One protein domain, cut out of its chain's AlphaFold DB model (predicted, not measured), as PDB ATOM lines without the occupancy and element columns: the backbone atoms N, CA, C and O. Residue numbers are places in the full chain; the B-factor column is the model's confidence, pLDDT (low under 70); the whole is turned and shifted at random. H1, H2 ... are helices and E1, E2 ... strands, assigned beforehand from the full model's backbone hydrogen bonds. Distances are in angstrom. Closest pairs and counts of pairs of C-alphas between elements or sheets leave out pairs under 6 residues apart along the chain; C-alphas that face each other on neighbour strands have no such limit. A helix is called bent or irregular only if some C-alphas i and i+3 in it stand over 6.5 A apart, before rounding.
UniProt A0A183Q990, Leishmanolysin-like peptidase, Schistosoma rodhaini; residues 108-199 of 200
ATOM      1  N   ASN A 108      25.418  47.448 -12.959       92.94
ATOM      2  CA  ASN A 108      25.026  48.538 -12.066       92.94
ATOM      3  C   ASN A 108      26.195  49.004 -11.193       92.94
ATOM      4  O   ASN A 108      26.228  50.168 -10.790       92.94
ATOM      5  N   ASN A 109      27.186  48.135 -10.963       93.12
ATOM      6  CA  ASN A 109      28.396  48.469 -10.219       93.12
ATOM      7  C   ASN A 109      29.353  49.374 -11.020       93.12
ATOM      8  O   ASN A 109      30.228  50.005 -10.433       93.12
ATOM      9  N   ARG A 110      29.169  49.533 -12.344       91.25
ATOM     10  CA  ARG A 110      30.040  50.379 -13.192       91.25
ATOM     11  C   ARG A 110      30.124  51.833 -12.744       91.25
ATOM     12  O   ARG A 110      31.173  52.442 -12.905       91.25
ATOM     13  N   LYS A 111      29.064  52.380 -12.142       90.56
ATOM     14  CA  LYS A 111      29.073  53.747 -11.585       90.56
ATOM     15  C   LYS A 111      30.104  53.943 -10.463       90.56
ATOM     16  O   LYS A 111      30.386  55.077 -10.100       90.56
ATOM     17  N   TYR A 112      30.662  52.852  -9.931       87.31
ATOM     18  CA  TYR A 112      31.681  52.844  -8.883       87.31
ATOM     19  C   TYR A 112      33.066  52.388  -9.372       87.31
ATOM     20  O   TYR A 112      33.975  52.241  -8.559       87.31
ATOM     21  N   GLN A 113      33.258  52.156 -10.677       85.50
ATOM     22  CA  GLN A 113      34.515  51.615 -11.220       85.50
ATOM     23  C   GLN A 113      35.734  52.509 -10.912       85.50
ATOM     24  O   GLN A 113      36.813  52.004 -10.616       85.50
ATOM     25  N   ASP A 114      35.529  53.830 -10.900       81.00
ATOM     26  CA  ASP A 114      36.578  54.838 -10.697       81.00
ATOM     27  C   ASP A 114      36.747  55.235  -9.218       81.00
ATOM     28  O   ASP A 114      37.610  56.043  -8.882       81.00
ATOM     29  N   VAL A 115      35.941  54.662  -8.312       75.44
ATOM     30  CA  VAL A 115      36.053  54.904  -6.860       75.44
ATOM     31  C   VAL A 115      37.311  54.243  -6.290       75.44
ATOM     32  O   VAL A 115      37.878  54.721  -5.309       75.44
ATOM     33  N   HIS A 116      37.772  53.156  -6.908       67.44
ATOM     34  CA  HIS A 116      38.948  52.414  -6.471       67.44
ATOM     35  C   HIS A 116      40.155  52.718  -7.364       67.44
ATOM     36  O   HIS A 116      40.083  52.612  -8.586       67.44
ATOM     37  N   SER A 117      41.315  52.982  -6.761       62.97
ATOM     38  CA  SER A 117      42.575  53.236  -7.481       62.97
ATOM     39  C   SER A 117      43.153  52.016  -8.219       62.97
ATOM     40  O   SER A 117      44.184  52.121  -8.884       62.97
ATOM     41  N   ASP A 118      42.514  50.849  -8.108       69.56
ATOM     42  CA  ASP A 118      43.058  49.558  -8.539       69.56
ATOM     43  C   ASP A 118      42.584  49.096  -9.922       69.56
ATOM     44  O   ASP A 118      42.802  47.947 -10.287       69.56
ATOM     45  N   SER A 119      42.007  49.987 -10.738       75.56
ATOM     46  CA  SER A 119      41.503  49.645 -12.086       75.56
ATOM     47  C   SER A 119      40.397  48.578 -12.056       75.56
ATOM     48  O   SER A 119      40.400  47.642 -12.857       75.56
ATOM     49  N   GLN A 120      39.454  48.720 -11.117       87.19
ATOM     50  CA  GLN A 120      38.286  47.845 -11.021       87.19
ATOM     51  C   GLN A 120      37.439  47.963 -12.295       87.19
ATOM     52  O   GLN A 120      37.223  49.052 -12.823       87.19
ATOM     53  N   TYR A 121      36.924  46.839 -12.783       92.81
ATOM     54  CA  TYR A 121      36.045  46.784 -13.944       92.81
ATOM     55  C   TYR A 121      34.812  45.951 -13.618       92.81
ATOM     56  O   TYR A 121      34.930  44.849 -13.092       92.81
ATOM     57  N   TYR A 122      33.629  46.435 -13.993       93.31
ATOM     58  CA  TYR A 122      32.364  45.736 -13.758       93.31
ATOM     59  C   TYR A 122      31.625  45.447 -15.070       93.31
ATOM     60  O   TYR A 122      31.551  46.278 -15.984       93.31
ATOM     61  N   GLY A 123      31.055  44.248 -15.184       93.12
ATOM     62  CA  GLY A 123      30.248  43.800 -16.318       93.12
ATOM     63  C   GLY A 123      30.618  42.403 -16.818       93.12
ATOM     64  O   GLY A 123      31.458  41.714 -16.250       93.12
ATOM     65  N   LYS A 124      30.022  41.985 -17.942       91.06
ATOM     66  CA  LYS A 124      30.122  40.604 -18.467       91.06
ATOM     67  C   LYS A 124      31.555  40.077 -18.653       91.06
ATOM     68  O   LYS A 124      31.801  38.888 -18.469       91.06
ATOM     69  N   LYS A 125      32.491  40.965 -19.005       91.44
ATOM     70  CA  LYS A 125      33.922  40.657 -19.197       91.44
ATOM     71  C   LYS A 125      34.764  40.885 -17.937       91.44
ATOM     72  O   LYS A 125      35.969  41.060 -18.047       91.44
ATOM     73  N   SER A 126      34.138  40.955 -16.769       93.50
ATOM     74  CA  SER A 126      34.825  41.053 -15.488       93.50
ATOM     75  C   SER A 126      34.814  39.717 -14.766       93.50
ATOM     76  O   SER A 126      33.796  39.009 -14.783       93.50
ATOM     77  N   ARG A 127      35.931  39.395 -14.120       93.44
ATOM     78  CA  ARG A 127      36.030  38.294 -13.170       93.44
ATOM     79  C   ARG A 127      36.561  38.778 -11.833       93.44
ATOM     80  O   ARG A 127      37.258  39.786 -11.763       93.44
ATOM     81  N   CYS A 128      36.187  38.066 -10.786       92.50
ATOM     82  CA  CYS A 128      36.697  38.291  -9.450       92.50
ATOM     83  C   CYS A 128      38.110  37.692  -9.302       92.50
ATOM     84  O   CYS A 128      38.358  36.581  -9.771       92.50
ATOM     85  N   PHE A 129      39.011  38.411  -8.629       92.88
ATOM     86  CA  PHE A 129      40.373  37.973  -8.307       92.88
ATOM     87  C   PHE A 129      40.760  38.391  -6.888       92.88
ATOM     88  O   PHE A 129      40.386  39.479  -6.436       92.88
ATOM     89  N   ASN A 130      41.578  37.570  -6.225       92.25
ATOM     90  CA  ASN A 130      42.386  38.038  -5.102       92.25
ATOM     91  C   ASN A 130      43.632  38.725  -5.660       92.25
ATOM     92  O   ASN A 130      44.251  38.241  -6.609       92.25
ATOM     93  N   TYR A 131      44.021  39.847  -5.080       92.25
ATOM     94  CA  TYR A 131      45.223  40.568  -5.475       92.25
ATOM     95  C   TYR A 131      45.846  41.248  -4.270       92.25
ATOM     96  O   TYR A 131      45.258  41.310  -3.189       92.25
ATOM     97  N   GLY A 132      47.048  41.772  -4.444       91.00
ATOM     98  CA  GLY A 132      47.715  42.412  -3.340       91.00
ATOM     99  C   GLY A 132      49.087  42.947  -3.658       91.00
ATOM    100  O   GLY A 132      49.531  43.028  -4.804       91.00
ATOM    101  N   THR A 133      49.750  43.309  -2.575       89.69
ATOM    102  CA  THR A 133      51.089  43.864  -2.571       89.69
ATOM    103  C   THR A 133      51.867  43.248  -1.430       89.69
ATOM    104  O   THR A 133      51.407  43.258  -0.289       89.69
ATOM    105  N   THR A 134      53.077  42.789  -1.717       89.38
ATOM    106  CA  THR A 134      54.007  42.284  -0.711       89.38
ATOM    107  C   THR A 134      55.267  43.138  -0.688       89.38
ATOM    108  O   THR A 134      55.904  43.363  -1.719       89.38
ATOM    109  N   TYR A 135      55.632  43.595   0.509       87.94
ATOM    110  CA  TYR A 135      56.868  44.316   0.786       87.94
ATOM    111  C   TYR A 135      57.914  43.316   1.264       87.94
ATOM    112  O   TYR A 135      57.685  42.565   2.212       87.94
ATOM    113  N   MET A 136      59.064  43.300   0.593       81.88
ATOM    114  CA  MET A 136      60.179  42.419   0.942       81.88
ATOM    115  C   MET A 136      60.802  42.821   2.283       81.88
ATOM    116  O   MET A 136      61.280  41.966   3.024       81.88
ATOM    117  N   SER A 137      60.755  44.111   2.636       76.19
ATOM    118  CA  SER A 137      61.123  44.581   3.968       76.19
ATOM    119  C   SER A 137      59.968  44.370   4.956       76.19
ATOM    120  O   SER A 137      58.864  44.886   4.789       76.19
ATOM    121  N   GLY A 138      60.224  43.594   6.012       67.00
ATOM    122  CA  GLY A 138      59.296  43.422   7.135       67.00
ATOM    123  C   GLY A 138      58.147  42.428   6.927       67.00
ATOM    124  O   GLY A 138      57.232  42.428   7.745       67.00
ATOM    125  N   ASN A 139      58.170  41.593   5.875       68.31
ATOM    126  CA  ASN A 139      57.156  40.557   5.592       68.31
ATOM    127  C   ASN A 139      55.700  41.064   5.621       68.31
ATOM    128  O   ASN A 139      54.771  40.325   5.949       68.31
ATOM    129  N   ARG A 140      55.479  42.335   5.273       80.75
ATOM    130  CA  ARG A 140      54.137  42.914   5.243       80.75
ATOM    131  C   ARG A 140      53.494  42.646   3.889       80.75
ATOM    132  O   ARG A 140      54.023  43.044   2.852       80.75
ATOM    133  N   SER A 141      52.329  42.008   3.906       82.50
ATOM    134  CA  SER A 141      51.510  41.791   2.717       82.50
ATOM    135  C   SER A 141      50.116  42.362   2.935       82.50
ATOM    136  O   SER A 141      49.528  42.179   4.000       82.50
ATOM    137  N   TRP A 142      49.594  43.042   1.924       85.81
ATOM    138  CA  TRP A 142      48.191  43.422   1.848       85.81
ATOM    139  C   TRP A 142      47.515  42.601   0.771       85.81
ATOM    140  O   TRP A 142      48.059  42.455  -0.323       85.81
ATOM    141  N   SER A 143      46.341  42.075   1.093       87.69
ATOM    142  CA  SER A 143      45.510  41.320   0.173       87.69
ATOM    143  C   SER A 143      44.120  41.931   0.132       87.69
ATOM    144  O   SER A 143      43.581  42.358   1.154       87.69
ATOM    145  N   PHE A 144      43.573  41.976  -1.070       88.44
ATOM    146  CA  PHE A 144      42.269  42.506  -1.399       88.44
ATOM    147  C   PHE A 144      41.585  41.558  -2.379       88.44
ATOM    148  O   PHE A 144      42.219  40.699  -2.996       88.44
ATOM    149  N   SER A 145      40.288  41.770  -2.563       90.44
ATOM    150  CA  SER A 145      39.522  41.146  -3.634       90.44
ATOM    151  C   SER A 145      38.905  42.210  -4.515       90.44
ATOM    152  O   SER A 145      38.507  43.272  -4.037       90.44
ATOM    153  N   GLY A 146      38.845  41.931  -5.809       91.25
ATOM    154  CA  GLY A 146      38.407  42.907  -6.788       91.25
ATOM    155  C   GLY A 146      37.940  42.284  -8.086       91.25
ATOM    156  O   GLY A 146      38.133  41.098  -8.341       91.25
ATOM    157  N   CYS A 147      37.334  43.125  -8.904       93.50
ATOM    158  CA  CYS A 147      36.777  42.795 -10.195       93.50
ATOM    159  C   CYS A 147      37.691  43.336 -11.290       93.50
ATOM    160  O   CYS A 147      37.861  44.548 -11.418       93.50
ATOM    161  N   PHE A 148      38.268  42.446 -12.092       94.00
ATOM    162  CA  PHE A 148      39.211  42.805 -13.148       94.00
ATOM    163  C   PHE A 148      38.712  42.344 -14.506       94.00
ATOM    164  O   PHE A 148      38.057  41.309 -14.652       94.00
ATOM    165  N   GLN A 149      39.038  43.133 -15.526       94.06
ATOM    166  CA  GLN A 149      38.663  42.810 -16.889       94.06
ATOM    167  C   GLN A 149      39.460  41.601 -17.385       94.06
ATOM    168  O   GLN A 149      40.681  41.558 -17.240       94.06
ATOM    169  N   VAL A 150      38.771  40.665 -18.037       93.81
ATOM    170  CA  VAL A 150      39.379  39.484 -18.650       93.81
ATOM    171  C   VAL A 150      39.149  39.430 -20.157       93.81
ATOM    172  O   VAL A 150      38.150  39.933 -20.685       93.81
ATOM    173  N   LYS A 151      40.075  38.784 -20.864       94.12
ATOM    174  CA  LYS A 151      39.905  38.325 -22.245       94.12
ATOM    175  C   LYS A 151      40.201  36.836 -22.292       94.12
ATOM    176  O   LYS A 151      41.263  36.409 -21.856       94.12
ATOM    177  N   CYS A 152      39.271  36.083 -22.856       91.12
ATOM    178  CA  CYS A 152      39.411  34.657 -23.090       91.12
ATOM    179  C   CYS A 152      39.440  34.416 -24.599       91.12
ATOM    180  O   CYS A 152      38.641  35.021 -25.322       91.12
ATOM    181  N   THR A 153      40.342  33.566 -25.083       86.81
ATOM    182  CA  THR A 153      40.418  33.207 -26.507       86.81
ATOM    183  C   THR A 153      40.128  31.724 -26.724       86.81
ATOM    184  O   THR A 153      40.262  30.900 -25.819       86.81
ATOM    185  N   LEU A 154      39.764  31.362 -27.959       83.62
ATOM    186  CA  LEU A 154      39.559  29.964 -28.364       83.62
ATOM    187  C   LEU A 154      40.841  29.118 -28.275       83.62
ATOM    188  O   LEU A 154      40.775  27.894 -28.328       83.62
ATOM    189  N   ARG A 155      42.008  29.760 -28.131       84.94
ATOM    190  CA  ARG A 155      43.305  29.105 -27.923       84.94
ATOM    191  C   ARG A 155      43.614  28.859 -26.446       84.94
ATOM    192  O   ARG A 155      44.736  28.498 -26.119       84.94
ATOM    193  N   PHE A 156      42.615  29.004 -25.573       81.75
ATOM    194  CA  PHE A 156      42.741  28.867 -24.121       81.75
ATOM    195  C   PHE A 156      43.648  29.921 -23.469       81.75
ATOM    196  O   PHE A 156      44.181  29.685 -22.387       81.75
ATOM    197  N   GLU A 157      43.797  31.092 -24.092       88.69
ATOM    198  CA  GLU A 157      44.503  32.221 -23.483       88.69
ATOM    199  C   GLU A 157      43.532  32.963 -22.555       88.69
ATOM    200  O   GLU A 157      42.425  33.326 -22.970       88.69
ATOM    201  N   HIS A 158      43.942  33.189 -21.309       92.25
ATOM    202  CA  HIS A 158      43.217  33.975 -20.312       92.25
ATOM    203  C   HIS A 158      44.075  35.181 -19.940       92.25
ATOM    204  O   HIS A 158      45.081  35.048 -19.253       92.25
ATOM    205  N   LEU A 159      43.687  36.365 -20.411       94.75
ATOM    206  CA  LEU A 159      44.360  37.617 -20.082       94.75
ATOM    207  C   LEU A 159      43.561  38.378 -19.032       94.75
ATOM    208  O   LEU A 159      42.353  38.539 -19.193       94.75
ATOM    209  N   VAL A 160      44.240  38.922 -18.028       94.44
ATOM    210  CA  VAL A 160      43.680  39.833 -17.025       94.44
ATOM    211  C   VAL A 160      44.282  41.228 -17.192       94.44
ATOM    212  O   VAL A 160      45.482  41.367 -17.434       94.44
ATOM    213  N   TYR A 161      43.457  42.272 -17.098       93.25
ATOM    214  CA  TYR A 161      43.925  43.657 -17.080       93.25
ATOM    215  C   TYR A 161      44.226  44.076 -15.643       93.25
ATOM    216  O   TYR A 161      43.316  44.373 -14.872       93.25
ATOM    217  N   PHE A 162      45.505  44.081 -15.279       91.50
ATOM    218  CA  PHE A 162      45.969  44.353 -13.922       91.50
ATOM    219  C   PHE A 162      47.117  45.359 -13.953       91.50
ATOM    220  O   PHE A 162      48.039  45.236 -14.760       91.50
ATOM    221  N   ARG A 163      47.057  46.382 -13.089       87.19
ATOM    222  CA  ARG A 163      48.056  47.470 -13.028       87.19
ATOM    223  C   ARG A 163      48.356  48.101 -14.397       87.19
ATOM    224  O   ARG A 163      49.501  48.378 -14.733       87.19
ATOM    225  N   ARG A 164      47.288  48.384 -15.154       86.88
ATOM    226  CA  ARG A 164      47.293  49.027 -16.485       86.88
ATOM    227  C   ARG A 164      47.916  48.206 -17.620       86.88
ATOM    228  O   ARG A 164      48.118  48.737 -18.711       86.88
ATOM    229  N   GLU A 165      48.149  46.920 -17.402       90.38
ATOM    230  CA  GLU A 165      48.754  46.025 -18.383       90.38
ATOM    231  C   GLU A 165      47.925  44.745 -18.533       90.38
ATOM    232  O   GLU A 165      47.308  44.268 -17.579       90.38
ATOM    233  N   TRP A 166      47.896  44.184 -19.744       93.12
ATOM    234  CA  TRP A 166      47.331  42.855 -19.972       93.12
ATOM    235  C   TRP A 166      48.367  41.797 -19.616       93.12
ATOM    236  O   TRP A 166      49.470  41.812 -20.153       93.12
ATOM    237  N   ARG A 167      48.002  40.868 -18.734       93.06
ATOM    238  CA  ARG A 167      48.876  39.784 -18.281       93.06
ATOM    239  C   ARG A 167      48.204  38.445 -18.493       93.06
ATOM    240  O   ARG A 167      47.002  38.320 -18.284       93.06
ATOM    241  N   GLU A 168      48.980  37.458 -18.915       94.44
ATOM    242  CA  GLU A 168      48.484  36.105 -19.131       94.44
ATOM    243  C   GLU A 168      48.434  35.327 -17.816       94.44
ATOM    244  O   GLU A 168      49.432  35.205 -17.104       94.44
ATOM    245  N   CYS A 169      47.252  34.815 -17.495       94.00
ATOM    246  CA  CYS A 169      47.018  33.924 -16.375       94.00
ATOM    247  C   CYS A 169      47.467  32.498 -16.704       94.00
ATOM    248  O   CYS A 169      47.126  31.983 -17.773       94.00
ATOM    249  N   PRO A 170      48.155  31.810 -15.772       93.12
ATOM    250  CA  PRO A 170      48.429  30.388 -15.915       93.12
ATOM    251  C   PRO A 170      47.130  29.600 -16.109       93.12
ATOM    252  O   PRO A 170      46.138  29.833 -15.418       93.12
ATOM    253  N   ARG A 171      47.141  28.629 -17.027       88.75
ATOM    254  CA  ARG A 171      45.938  27.871 -17.411       88.75
ATOM    255  C   ARG A 171      45.260  27.148 -16.240       88.75
ATOM    256  O   ARG A 171      44.037  27.086 -16.214       88.75
ATOM    257  N   GLN A 172      46.048  26.611 -15.308       89.12
ATOM    258  CA  GLN A 172      45.574  25.892 -14.113       89.12
ATOM    259  C   GLN A 172      45.325  26.825 -12.911       89.12
ATOM    260  O   GLN A 172      45.180  26.362 -11.783       89.12
ATOM    261  N   GLY A 173      45.327  28.143 -13.135       90.56
ATOM    262  CA  GLY A 173      45.340  29.139 -12.070       90.56
ATOM    263  C   GLY A 173      46.708  29.277 -11.401       90.56
ATOM    264  O   GLY A 173      47.667  28.565 -11.709       90.56
ATOM    265  N   GLY A 174      46.816  30.248 -10.498       91.88
ATOM    266  CA  GLY A 174      48.042  30.543  -9.760       91.88
ATOM    267  C   GLY A 174      48.334  32.034  -9.656       91.88
ATOM    268  O   GLY A 174      47.578  32.877 -10.132       91.88
ATOM    269  N   ILE A 175      49.451  32.370  -9.015       93.38
ATOM    270  CA  ILE A 175      49.806  33.760  -8.715       93.38
ATOM    271  C   ILE A 175      50.748  34.313  -9.786       93.38
ATOM    272  O   ILE A 175      51.851  33.800  -9.975       93.38
ATOM    273  N   ILE A 176      50.350  35.418 -10.419       93.50
ATOM    274  CA  ILE A 176      51.251  36.263 -11.207       93.50
ATOM    275  C   ILE A 176      51.843  37.315 -10.274       93.50
ATOM    276  O   ILE A 176      51.107  37.991  -9.557       93.50
ATOM    277  N   LYS A 177      53.165  37.493 -10.314       91.88
ATOM    278  CA  LYS A 177      53.865  38.575  -9.613       91.88
ATOM    279  C   LYS A 177      54.310  39.634 -10.614       91.88
ATOM    280  O   LYS A 177      54.858  39.309 -11.663       91.88
ATOM    281  N   THR A 178      54.103  40.898 -10.277       85.88
ATOM    282  CA  THR A 178      54.524  42.053 -11.070       85.88
ATOM    283  C   THR A 178      55.531  42.849 -10.250       85.88
ATOM    284  O   THR A 178      55.202  43.352  -9.172       85.88
ATOM    285  N   ALA A 179      56.768  42.936 -10.731       73.00
ATOM    286  CA  ALA A 179      57.802  43.721 -10.073       73.00
ATOM    287  C   ALA A 179      57.558  45.209 -10.348       73.00
ATOM    288  O   ALA A 179      57.511  45.620 -11.505       73.00
ATOM    289  N   LEU A 180      57.381  45.995  -9.286       67.88
ATOM    290  CA  LEU A 180      57.337  47.457  -9.372       67.88
ATOM    291  C   LEU A 180      58.675  48.057  -8.915       67.88
ATOM    292  O   LEU A 180      59.131  49.023  -9.514       67.88
ATOM    293  N   GLU A 181      59.331  47.455  -7.909       71.56
ATOM    294  CA  GLU A 181      60.607  47.899  -7.326       71.56
ATOM    295  C   GLU A 181      61.390  46.699  -6.740       71.56
ATOM    296  O   GLU A 181      60.816  45.640  -6.488       71.56
ATOM    297  N   ASN A 182      62.686  46.858  -6.433       75.12
ATOM    298  CA  ASN A 182      63.501  45.808  -5.784       75.12
ATOM    299  C   ASN A 182      63.030  45.433  -4.361       75.12
ATOM    300  O   ASN A 182      63.532  44.476  -3.782       75.12
ATOM    301  N   THR A 183      62.099  46.189  -3.777       82.81
ATOM    302  CA  THR A 183      61.644  46.055  -2.384       82.81
ATOM    303  C   THR A 183      60.166  45.678  -2.264       82.81
ATOM    304  O   THR A 183      59.693  45.413  -1.157       82.81
ATOM    305  N   ARG A 184      59.423  45.638  -3.378       88.50
ATOM    306  CA  ARG A 184      57.975  45.408  -3.406       88.50
ATOM    307  C   ARG A 184      57.555  44.748  -4.716       88.50
ATOM    308  O   ARG A 184      57.940  45.188  -5.799       88.50
ATOM    309  N   TYR A 185      56.668  43.764  -4.619       89.31
ATOM    310  CA  TYR A 185      55.948  43.240  -5.775       89.31
ATOM    311  C   TYR A 185      54.445  43.259  -5.533       89.31
ATOM    312  O   TYR A 185      53.963  43.004  -4.427       89.31
ATOM    313  N   ASP A 186      53.711  43.551  -6.594       91.06
ATOM    314  CA  ASP A 186      52.274  43.336  -6.623       91.06
ATOM    315  C   ASP A 186      51.992  41.940  -7.166       91.06
ATOM    316  O   ASP A 186      52.815  41.341  -7.863       91.06
ATOM    317  N   TRP A 187      50.845  41.390  -6.811       92.31
ATOM    318  CA  TRP A 187      50.456  40.062  -7.242       92.31
ATOM    319  C   TRP A 187      48.955  39.981  -7.476       92.31
ATOM    320  O   TRP A 187      48.176  40.722  -6.877       92.31
ATOM    321  N   ILE A 188      48.565  39.067  -8.356       93.19
ATOM    322  CA  ILE A 188      47.171  38.726  -8.631       93.19
ATOM    323  C   ILE A 188      47.054  37.205  -8.731       93.19
ATOM    324  O   ILE A 188      47.879  36.549  -9.368       93.19
ATOM    325  N   GLU A 189      46.066  36.642  -8.046       93.69
ATOM    326  CA  GLU A 189      45.757  35.217  -8.049       93.69
ATOM    327  C   GLU A 189      44.735  34.929  -9.146       93.69
ATOM    328  O   GLU A 189      43.554  35.258  -9.030       93.69
ATOM    329  N   CYS A 190      45.206  34.323 -10.230       92.25
ATOM    330  CA  CYS A 190      44.369  33.884 -11.327       92.25
ATOM    331  C   CYS A 190      43.610  32.604 -10.949       92.25
ATOM    332  O   CYS A 190      44.241  31.642 -10.498       92.25
ATOM    333  N   PRO A 191      42.293  32.543 -11.193       88.88
ATOM    334  CA  PRO A 191      41.543  31.296 -11.114       88.88
ATOM    335  C   PRO A 191      41.900  30.363 -12.285       88.88
ATOM    336  O   PRO A 191      42.571  30.772 -13.241       88.88
ATOM    337  N   ASP A 192      41.418  29.119 -12.228       87.25
ATOM    338  CA  ASP A 192      41.505  28.190 -13.358       87.25
ATOM    339  C   ASP A 192      40.831  28.789 -14.603       87.25
ATOM    340  O   ASP A 192      39.849  29.539 -14.512       87.25
ATOM    341  N   PHE A 193      41.347  28.452 -15.789       87.56
ATOM    342  CA  PHE A 193      40.773  28.916 -17.049       87.56
ATOM    343  C   PHE A 193      39.269  28.630 -17.139       87.56
ATOM    344  O   PHE A 193      38.520  29.471 -17.632       87.56
ATOM    345  N   ARG A 194      38.803  27.467 -16.673       84.38
ATOM    346  CA  ARG A 194      37.385  27.097 -16.739       84.38
ATOM    347  C   ARG A 194      36.524  28.003 -15.860       84.38
ATOM    348  O   ARG A 194      35.469  28.452 -16.297       84.38
ATOM    349  N   ASP A 195      37.016  28.376 -14.686       81.31
ATOM    350  CA  ASP A 195      36.286  29.255 -13.768       81.31
ATOM    351  C   ASP A 195      36.163  30.686 -14.322       81.31
ATOM    352  O   ASP A 195      35.119  31.328 -14.200       81.31
ATOM    353  N   ALA A 196      37.204  31.193 -14.994       82.81
ATOM    354  CA  ALA A 196      37.163  32.524 -15.602       82.81
ATOM    355  C   ALA A 196      36.444  32.553 -16.960       82.81
ATOM    356  O   ALA A 196      35.695  33.491 -17.252       82.81
ATOM    357  N   CYS A 197      36.660  31.549 -17.807       84.31
ATOM    358  CA  CYS A 197      36.347  31.618 -19.232       84.31
ATOM    359  C   CYS A 197      35.202  30.704 -19.689       84.31
ATOM    360  O   CYS A 197      34.736  30.878 -20.809       84.31
ATOM    361  N   SER A 198      34.684  29.780 -18.869       68.62
ATOM    362  CA  SER A 198      33.578  28.886 -19.276       68.62
ATOM    363  C   SER A 198      32.176  29.509 -19.210       68.62
ATOM    364  O   SER A 198      31.191  28.809 -19.416       68.62
ATOM    365  N   VAL A 199      32.071  30.820 -18.957       53.22
ATOM    366  CA  VAL A 199      30.794  31.559 -18.843       53.22
ATOM    367  C   VAL A 199      30.661  32.654 -19.917       53.22
ATOM    368  O   VAL A 199      30.081  33.712 -19.665       53.22
TER     369      VAL A 199
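Overview. This is residues 108 to 199 of the 200 residues of the protein "Leishmanolysin-like peptidase" of Schistosoma rodhaini (UniProt A0A183Q990). One antiparallel sheet of six strands is folded back on itself like part of a barrel: E2 bends as the hinge, and the short hairpin of E3 and E4 faces the leaf of E1, E6 and E5. The small helix H2 packs on this sheet near E3, while H1 lies away from it at the beginning of the printed part. The 92 printed residues hold two named helices and six named strands, along the chain H1 E1 E2 E3 E4 E5 E6 H2, with sheet order E4 - E3 - E2 - E1 - E6 - E5; the class is mixed, helices and strands. The whole is compact, with a radius of gyration of the C-alphas of 13.6 A and spans of 41 by 32 by 18 A.

Along the chain. Find C-alpha 108 at (25.026, 48.538, -12.066), where H1 begins; it takes residues 108 to 115, 13.8 A, and is irregular, with C-alphas 111 and 114 7.6 A apart. E1 follows, residues 126 to 135, 27.6 A, from C-alpha 126 at (34.825, 41.053, -15.488). Next come E2, residues 141 to 152, 29.4 A, which bends by 65 degrees at residue 145, E3, residues 158 to 162, 12.5 A, and E4, residues 165 to 168, 10.0 A. Then read E5, residues 174 to 181, 21.6 A, E6, residues 184 to 190, 19.5 A, and H2, residues 193 to 197, 5.6 A, ending at C-alpha 197 at (36.347, 31.618, -19.232).

Arrangement. Look first at H1: it is not on the sheet and is apart from H2. E1, E2, E3 and E4 form a meander, each strand the antiparallel neighbour of the one before. Between E1 and E2 find N 129 and O 146 at 2.8 A; between E2 and E3, N 151 and O 159 at 2.8 A; between E3 and E4, N 160 and O 167 at 2.8 A. In this folded sheet, bent back into two leaves, E3 and E5 are apart. E6 is antiparallel to E1, with N 189 and O 130 at 2.8 A, and to E5, with N 178 and O 186 at 2.8 A. H2 is on the sheet at a height of 8.0 A, only just over E3 with 3 of its 5 C-alphas; its closest C-alphas to E3 are Phe 193 and His 158, 6.5 A apart. In H2 the O i to N i+4 pair is within hydrogen-bond range; in H1 0 of 4 are, beside 3 of 5 O i to N i+3 pairs.

Size, cuts and confidence. The two farthest C-alphas, Gly 138 and Leu 154, are 42.8 A apart. The printed part has no cut and no long link. Its mean pLDDT is 86.7; look for values under 70 at residues 116 to 118, 138 to 139, 180 and 198 to 199.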